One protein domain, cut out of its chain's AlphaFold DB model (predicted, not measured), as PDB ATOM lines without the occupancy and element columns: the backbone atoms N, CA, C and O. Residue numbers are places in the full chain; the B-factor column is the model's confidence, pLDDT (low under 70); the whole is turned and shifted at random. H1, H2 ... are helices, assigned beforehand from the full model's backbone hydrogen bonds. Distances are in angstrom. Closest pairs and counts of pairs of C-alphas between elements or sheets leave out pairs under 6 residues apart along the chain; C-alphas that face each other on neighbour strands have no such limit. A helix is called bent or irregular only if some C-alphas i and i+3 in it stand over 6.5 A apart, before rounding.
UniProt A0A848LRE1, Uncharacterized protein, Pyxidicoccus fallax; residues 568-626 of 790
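AT A GLANCE: This is residues 568 to 626 of the 790 residues of an uncharacterized protein of Pyxidicoccus fallax (UniProt A0A848LRE1). Four short helices sit at the corners of a rough four-sided figure, with H1 and H4 at opposite corners and H2 and H3 at the other two. H1 is sharply kinked: its later part, residues 581 to 587, packs on H3, while its earlier part reaches toward one end of the longest axis. The printed part has 59 residues with four named helices, in the order H1, H2, H3, H4, and no named strand; the class is all helix. It is compact, with a radius of gyration of the C-alphas of 10.2 A, and spans 28 by 19 by 17 A.

HOW THE PARTS SIT: H1, residues 572 to 587, has a kink of 76 degrees near residue 581 and is irregular, the C-alphas of Arg 581 and Glu 584 being 9.4 A apart. H2, residues 595 to 605, is close to H1 but not clearly touching it; their closest C-alphas, those of Leu 578 and Lys 599, are 7.1 A apart. The lines of H1 and H2 are only just about perpendicular, at 70.5 degrees. H3, residues 607 to 617, touches H1 with residues 581 to 587 of H1 alone; the closest C-alphas, those of Ala 586 and Thr 611, are 5.1 A apart. H1 and H3 run the same way at a steep tilt of 47 degrees. H3 is only just irregular, with C-alphas 612 and 615 6.8 A apart. H2 and H3 touch only at the corner by their link, with the C-alphas of Ala 602 and Ile 610 closest at 6.6 A, and run opposite ways at a steep tilt of 66 degrees. H4, residues 619 to 626, touches no helix but is near H2 and H3. Its closest C-alphas to H3 are those of Leu 622 and Ala 614, 7.1 A apart, and to H2 those of Thr 626 and Leu 601, 7.5 A apart. H1 and H4 are apart. Every O i to N i+4 pair is within hydrogen-bond range in H2, against 9 of 12 in H1, 5 of 7 in H3 and 3 of 4 in H4.

IN THESE COORDINATES: H1 begins at C-alpha 572, at (204.610, 141.723, 254.117), and measures 15.6 A from first to last C-alpha. H2 measures 15.3 A and begins at C-alpha 595, at (213.467, 139.925, 260.434). H3 measures 15.6 A. H4 measures 10.9 A and ends at C-alpha 626, at (226.536, 143.983, 265.850).

THE WHOLE: The two C-alphas farthest apart, those of Ala 573 and Arg 616, are 28.3 A apart. The printed part has no cut. The links from H2 to H3 and from H3 to H4 are tight, the link from H1 to H2 is short, and no link is long. The mean pLDDT of the printed part is 73.1, and it is under 70 at residues 568 to 580, 583 to 584 and 626.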
ATOM      1  N   LEU A 568     206.822 137.696 259.437       50.69
ATOM      2  CA  LEU A 568     206.306 137.654 260.810       50.69
ATOM      3  C   LEU A 568     206.721 138.888 261.624       50.69
ATOM      4  O   LEU A 568     205.893 139.461 262.329       50.69
ATOM      5  N   ASP A 569     207.971 139.330 261.488       54.38
ATOM      6  CA  ASP A 569     208.517 140.433 262.283       54.38
ATOM      7  C   ASP A 569     208.172 141.832 261.749       54.38
ATOM      8  O   ASP A 569     208.008 142.768 262.531       54.38
ATOM      9  N   LEU A 570     208.147 142.006 260.422       54.16
ATOM     10  CA  LEU A 570     208.084 143.328 259.770       54.16
ATOM     11  C   LEU A 570     206.778 143.563 258.998       54.16
ATOM     12  O   LEU A 570     206.489 144.679 258.567       54.16
ATOM     13  N   GLY A 571     205.990 142.513 258.771       43.28
ATOM     14  CA  GLY A 571     204.862 142.539 257.849       43.28
ATOM     15  C   GLY A 571     205.280 142.491 256.370       43.28
ATOM     16  O   GLY A 571     206.406 142.799 255.974       43.28
ATOM     17  N   ALA A 572     204.336 142.099 255.509       44.94
ATOM     18  CA  ALA A 572     204.610 141.723 254.117       44.94
ATOM     19  C   ALA A 572     205.189 142.854 253.242       44.94
ATOM     20  O   ALA A 572     206.049 142.611 252.392       44.94
ATOM     21  N   ALA A 573     204.731 144.095 253.433       45.41
ATOM     22  CA  ALA A 573     205.181 145.228 252.622       45.41
ATOM     23  C   ALA A 573     206.652 145.584 252.896       45.41
ATOM     24  O   ALA A 573     207.424 145.817 251.964       45.41
ATOM     25  N   GLU A 574     207.049 145.588 254.167       52.62
ATOM     26  CA  GLU A 574     208.402 145.942 254.585       52.62
ATOM     27  C   GLU A 574     209.390 144.798 254.319       52.62
ATOM     28  O   GLU A 574     210.474 145.036 253.783       52.62
ATOM     29  N   ALA A 575     208.969 143.549 254.541       53.31
ATOM     30  CA  ALA A 575     209.726 142.362 254.150       53.31
ATOM     31  C   ALA A 575     210.031 142.337 252.640       53.31
ATOM     32  O   ALA A 575     211.153 142.022 252.240       53.31
ATOM     33  N   LYS A 576     209.071 142.727 251.785       55.47
ATOM     34  CA  LYS A 576     209.269 142.801 250.325       55.47
ATOM     35  C   LYS A 576     210.314 143.844 249.929       55.47
ATOM     36  O   LYS A 576     211.161 143.564 249.083       55.47
ATOM     37  N   LEU A 577     210.270 145.033 250.534       64.50
ATOM     38  CA  LEU A 577     211.250 146.094 250.272       64.50
ATOM     39  C   LEU A 577     212.652 145.680 250.723       64.50
ATOM     40  O   LEU A 577     213.617 145.865 249.983       64.50
ATOM     41  N   LEU A 578     212.761 145.078 251.908       69.00
ATOM     42  CA  LEU A 578     214.035 144.611 252.442       69.00
ATOM     43  C   LEU A 578     214.607 143.444 251.618       69.00
ATOM     44  O   LEU A 578     215.797 143.434 251.315       69.00
ATOM     45  N   ARG A 579     213.757 142.516 251.154       66.81
ATOM     46  CA  ARG A 579     214.153 141.444 250.223       66.81
ATOM     47  C   ARG A 579     214.666 141.993 248.898       66.81
ATOM     48  O   ARG A 579     215.694 141.527 248.416       66.81
ATOM     49  N   ALA A 580     213.985 142.984 248.327       65.81
ATOM     50  CA  ALA A 580     214.416 143.613 247.080       65.81
ATOM     51  C   ALA A 580     215.770 144.335 247.226       65.81
ATOM     52  O   ALA A 580     216.568 144.320 246.294       65.81
ATOM     53  N   ARG A 581     216.036 144.931 248.397       80.00
ATOM     54  CA  ARG A 581     217.302 145.607 248.721       80.00
ATOM     55  C   ARG A 581     218.476 144.641 248.894       80.00
ATOM     56  O   ARG A 581     219.551 144.883 248.355       80.00
ATOM     57  N   LEU A 582     218.278 143.563 249.655       75.00
ATOM     58  CA  LEU A 582     219.360 142.654 250.056       75.00
ATOM     59  C   LEU A 582     219.605 141.514 249.059       75.00
ATOM     60  O   LEU A 582     220.727 141.024 248.948       75.00
ATOM     61  N   GLY A 583     218.572 141.100 248.324       66.75
ATOM     62  CA  GLY A 583     218.626 139.958 247.418       66.75
ATOM     63  C   GLY A 583     218.619 138.604 248.140       66.75
ATOM     64  O   GLY A 583     219.019 138.460 249.296       66.75
ATOM     65  N   GLU A 584     218.160 137.572 247.434       66.06
ATOM     66  CA  GLU A 584     217.938 136.235 248.009       66.06
ATOM     67  C   GLU A 584     219.231 135.540 248.444       66.06
ATOM     68  O   GLU A 584     219.256 134.844 249.458       66.06
ATOM     69  N   SER A 585     220.328 135.783 247.721       72.50
ATOM     70  CA  SER A 585     221.631 135.199 248.039       72.50
ATOM     71  C   SER A 585     222.120 135.620 249.426       72.50
ATOM     72  O   SER A 585     222.517 134.763 250.212       72.50
ATOM     73  N   ALA A 586     222.034 136.907 249.772       72.81
ATOM     74  CA  ALA A 586     222.465 137.381 251.084       72.81
ATOM     75  C   ALA A 586     221.548 136.864 252.200       72.81
ATOM     76  O   ALA A 586     222.042 136.388 253.221       72.81
ATOM     77  N   LEU A 587     220.228 136.890 251.974       72.94
ATOM     78  CA  LEU A 587     219.230 136.414 252.936       72.94
ATOM     79  C   LEU A 587     219.377 134.926 253.269       72.94
ATOM     80  O   LEU A 587     219.212 134.549 254.423       72.94
ATOM     81  N   SER A 588     219.765 134.092 252.300       73.62
ATOM     82  CA  SER A 588     219.973 132.647 252.507       73.62
ATOM     83  C   SER A 588     221.057 132.295 253.539       73.62
ATOM     84  O   SER A 588     221.180 131.141 253.950       73.62
ATOM     85  N   HIS A 589     221.857 133.279 253.958       78.56
ATOM     86  CA  HIS A 589     222.918 133.121 254.945       78.56
ATOM     87  C   HIS A 589     222.600 133.759 256.303       78.56
ATOM     88  O   HIS A 589     223.509 133.883 257.124       78.56
ATOM     89  N   LEU A 590     221.360 134.207 256.523       76.38
ATOM     90  CA  LEU A 590     220.916 134.921 257.727       76.38
ATOM     91  C   LEU A 590     219.877 134.125 258.532       76.38
ATOM     92  O   LEU A 590     219.087 134.713 259.260       76.38
ATOM     93  N   ASP A 591     219.875 132.801 258.414       71.00
ATOM     94  CA  ASP A 591     218.925 131.878 259.052       71.00
ATOM     95  C   ASP A 591     218.919 131.919 260.587       71.00
ATOM     96  O   ASP A 591     217.921 131.550 261.208       71.00
ATOM     97  N   ASP A 592     219.989 132.444 261.183       74.50
ATOM     98  CA  ASP A 592     220.119 132.668 262.627       74.50
ATOM     99  C   ASP A 592     219.567 134.026 263.109       74.50
ATOM    100  O   ASP A 592     219.629 134.321 264.302       74.50
ATOM    101  N   LEU A 593     219.087 134.887 262.203       72.06
ATOM    102  CA  LEU A 593     218.620 136.242 262.517       72.06
ATOM    103  C   LEU A 593     217.105 136.378 262.338       72.06
ATOM    104  O   LEU A 593     216.501 135.810 261.427       72.06
ATOM    105  N   THR A 594     216.491 137.200 263.189       77.56
ATOM    106  CA  THR A 594     215.089 137.608 263.043       77.56
ATOM    107  C   THR A 594     214.938 138.693 261.969       77.56
ATOM    108  O   THR A 594     215.901 139.387 261.623       77.56
ATOM    109  N   GLY A 595     213.726 138.892 261.442       72.44
ATOM    110  CA  GLY A 595     213.467 139.925 260.434       72.44
ATOM    111  C   GLY A 595     213.810 141.332 260.930       72.44
ATOM    112  O   GLY A 595     214.456 142.114 260.228       72.44
ATOM    113  N   THR A 596     213.470 141.623 262.185       76.69
ATOM    114  CA  THR A 596     213.845 142.867 262.878       76.69
ATOM    115  C   THR A 596     215.358 143.057 262.984       76.69
ATOM    116  O   THR A 596     215.852 144.163 262.747       76.69
ATOM    117  N   GLN A 597     216.118 141.999 263.275       78.06
ATOM    118  CA  GLN A 597     217.579 142.063 263.339       78.06
ATOM    119  C   GLN A 597     218.212 142.283 261.961       78.06
ATOM    120  O   GLN A 597     219.136 143.088 261.840       78.06
ATOM    121  N   ILE A 598     217.699 141.625 260.916       82.00
ATOM    122  CA  ILE A 598     218.158 141.813 259.529       82.00
ATOM    123  C   ILE A 598     217.897 143.251 259.075       82.00
ATOM    124  O   ILE A 598     218.777 143.893 258.502       82.00
ATOM    125  N   LYS A 599     216.713 143.791 259.379       81.50
ATOM    126  CA  LYS A 599     216.383 145.187 259.087       81.50
ATOM    127  C   LYS A 599     217.295 146.148 259.838       81.50
ATOM    128  O   LYS A 599     217.832 147.071 259.238       81.50
ATOM    129  N   HIS A 600     217.502 145.920 261.133       79.75
ATOM    130  CA  HIS A 600     218.389 146.752 261.939       79.75
ATOM    131  C   HIS A 600     219.817 146.752 261.383       79.75
ATOM    132  O   HIS A 600     220.420 147.814 261.250       79.75
ATOM    133  N   LEU A 601     220.333 145.584 260.997       76.56
ATOM    134  CA  LEU A 601     221.617 145.432 260.319       76.56
ATOM    135  C   LEU A 601     221.691 146.259 259.028       76.56
ATOM    136  O   LEU A 601     222.655 146.998 258.827       76.56
ATOM    137  N   ALA A 602     220.667 146.152 258.180       82.06
ATOM    138  CA  ALA A 602     220.619 146.798 256.872       82.06
ATOM    139  C   ALA A 602     220.513 148.320 256.997       82.06
ATOM    140  O   ALA A 602     221.197 149.058 256.295       82.06
ATOM    141  N   ASP A 603     219.674 148.795 257.913       77.88
ATOM    142  CA  ASP A 603     219.422 150.220 258.099       77.88
ATOM    143  C   ASP A 603     220.541 150.912 258.886       77.88
ATOM    144  O   ASP A 603     220.813 152.087 258.650       77.88
ATOM    145  N   THR A 604     221.208 150.200 259.801       70.38
ATOM    146  CA  THR A 604     222.286 150.775 260.626       70.38
ATOM    147  C   THR A 604     223.630 150.750 259.908       70.38
ATOM    148  O   THR A 604     224.386 151.714 259.996       70.38
ATOM    149  N   TYR A 605     223.941 149.665 259.191       72.75
ATOM    150  CA  TYR A 605     225.272 149.436 258.613       72.75
ATOM    151  C   TYR A 605     225.280 149.363 257.081       72.75
ATOM    152  O   TYR A 605     226.345 149.280 256.467       72.75
ATOM    153  N   GLY A 606     224.105 149.446 256.456       79.38
ATOM    154  CA  GLY A 606     223.928 149.453 255.010       79.38
ATOM    155  C   GLY A 606     223.802 148.057 254.397       79.38
ATOM    156  O   GLY A 606     224.382 147.076 254.859       79.38
ATOM    157  N   ASP A 607     223.096 147.985 253.270       85.44
ATOM    158  CA  ASP A 607     222.832 146.734 252.541       85.44
ATOM    159  C   ASP A 607     224.125 146.025 252.110       85.44
ATOM    160  O   ASP A 607     224.223 144.798 252.151       85.44
ATOM    161  N   LYS A 608     225.156 146.807 251.757       83.38
ATOM    162  CA  LYS A 608     226.477 146.307 251.351       83.38
ATOM    163  C   LYS A 608     227.164 145.496 252.451       83.38
ATOM    164  O   LYS A 608     227.831 144.510 252.155       83.38
ATOM    165  N   PHE A 609     226.987 145.886 253.713       81.94
ATOM    166  CA  PHE A 609     227.551 145.149 254.838       81.94
ATOM    167  C   PHE A 609     226.983 143.725 254.892       81.94
ATOM    168  O   PHE A 609     227.728 142.750 254.990       81.94
ATOM    169  N   ILE A 610     225.666 143.588 254.748       83.88
ATOM    170  CA  ILE A 610     225.008 142.280 254.761       83.88
ATOM    171  C   ILE A 610     225.432 141.452 253.544       83.88
ATOM    172  O   ILE A 610     225.817 140.292 253.699       83.88
ATOM    173  N   THR A 611     225.393 142.033 252.343       84.19
ATOM    174  CA  THR A 611     225.676 141.296 251.104       84.19
ATOM    175  C   THR A 611     227.136 140.852 250.993       84.19
ATOM    176  O   THR A 611     227.394 139.755 250.501       84.19
ATOM    177  N   ASP A 612     228.090 141.633 251.510       83.38
ATOM    178  CA  ASP A 612     229.510 141.273 251.471       83.38
ATOM    179  C   ASP A 612     229.876 140.209 252.529       83.38
ATOM    180  O   ASP A 612     230.713 139.338 252.260       83.38
ATOM    181  N   PHE A 613     229.272 140.247 253.725       82.44
ATOM    182  CA  PHE A 613     229.690 139.395 254.846       82.44
ATOM    183  C   PHE A 613     228.820 138.158 255.079       82.44
ATOM    184  O   PHE A 613     229.378 137.101 255.389       82.44
ATOM    185  N   ALA A 614     227.497 138.221 254.902       84.25
ATOM    186  CA  ALA A 614     226.616 137.075 255.165       84.25
ATOM    187  C   ALA A 614     227.057 135.799 254.410       84.25
ATOM    188  O   ALA A 614     227.211 134.746 255.048       84.25
ATOM    189  N   PRO A 615     227.429 135.864 253.112       82.62
ATOM    190  CA  PRO A 615     227.938 134.703 252.378       82.62
ATOM    191  C   PRO A 615     229.262 134.140 252.895       82.62
ATOM    192  O   PRO A 615     229.545 132.964 252.676       82.62
ATOM    193  N   ARG A 616     230.048 134.911 253.650       83.62
ATOM    194  CA  ARG A 616     231.366 134.494 254.155       83.62
ATOM    195  C   ARG A 616     231.318 133.957 255.582       83.62
ATOM    196  O   ARG A 616     231.972 132.959 255.861       83.62
ATOM    197  N   VAL A 617     230.529 134.580 256.459       81.88
ATOM    198  CA  VAL A 617     230.544 134.276 257.904       81.88
ATOM    199  C   VAL A 617     229.232 133.707 258.455       81.88
ATOM    200  O   VAL A 617     229.265 133.021 259.469       81.88
ATOM    201  N   GLY A 618     228.103 133.908 257.767       82.75
ATOM    202  CA  GLY A 618     226.780 133.444 258.214       82.75
ATOM    203  C   GLY A 618     226.131 134.324 259.295       82.75
ATOM    204  O   GLY A 618     226.769 135.221 259.855       82.75
ATOM    205  N   GLY A 619     224.848 134.071 259.569       80.56
ATOM    206  CA  GLY A 619     223.992 134.892 260.427       80.56
ATOM    207  C   GLY A 619     224.461 134.949 261.879       80.56
ATOM    208  O   GLY A 619     224.658 136.040 262.415       80.56
ATOM    209  N   GLY A 620     224.748 133.799 262.494       80.06
ATOM    210  CA  GLY A 620     225.182 133.740 263.892       80.06
ATOM    211  C   GLY A 620     226.497 134.480 264.159       80.06
ATOM    212  O   GLY A 620     226.701 135.031 265.242       80.06
ATOM    213  N   ALA A 621     227.389 134.563 263.168       82.25
ATOM    214  CA  ALA A 621     228.611 135.355 263.277       82.25
ATOM    215  C   ALA A 621     228.345 136.863 263.129       82.25
ATOM    216  O   ALA A 621     228.982 137.657 263.823       82.25
ATOM    217  N   LEU A 622     227.399 137.257 262.267       82.19
ATOM    218  CA  LEU A 622     227.004 138.656 262.083       82.19
ATOM    219  C   LEU A 622     226.368 139.254 263.343       82.19
ATOM    220  O   LEU A 622     226.675 140.398 263.674       82.19
ATOM    221  N   VAL A 623     225.578 138.478 264.094       78.62
ATOM    222  CA  VAL A 623     225.025 138.900 265.400       78.62
ATOM    223  C   VAL A 623     226.132 139.325 266.371       78.62
ATOM    224  O   VAL A 623     226.002 140.311 267.094       78.62
ATOM    225  N   LYS A 624     227.263 138.614 266.384       80.25
ATOM    226  CA  LYS A 624     228.374 138.949 267.288       80.25
ATOM    227  C   LYS A 624     229.038 140.271 266.916       80.25
ATOM    228  O   LYS A 624     229.462 141.010 267.800       80.25
ATOM    229  N   VAL A 625     229.106 140.593 265.625       78.75
ATOM    230  CA  VAL A 625     229.668 141.868 265.152       78.75
ATOM    231  C   VAL A 625     228.780 143.043 265.530       78.75
ATOM    232  O   VAL A 625     229.310 144.074 265.931       78.75
ATOM    233  N   THR A 626     227.454 142.898 265.461       69.38
ATOM    234  CA  THR A 626     226.536 143.983 265.850       69.38
ATOM    235  C   THR A 626     226.551 144.248 267.342       69.38
ATOM    236  O   THR A 626     226.550 145.403 267.756       69.38
TER     237      THR A 626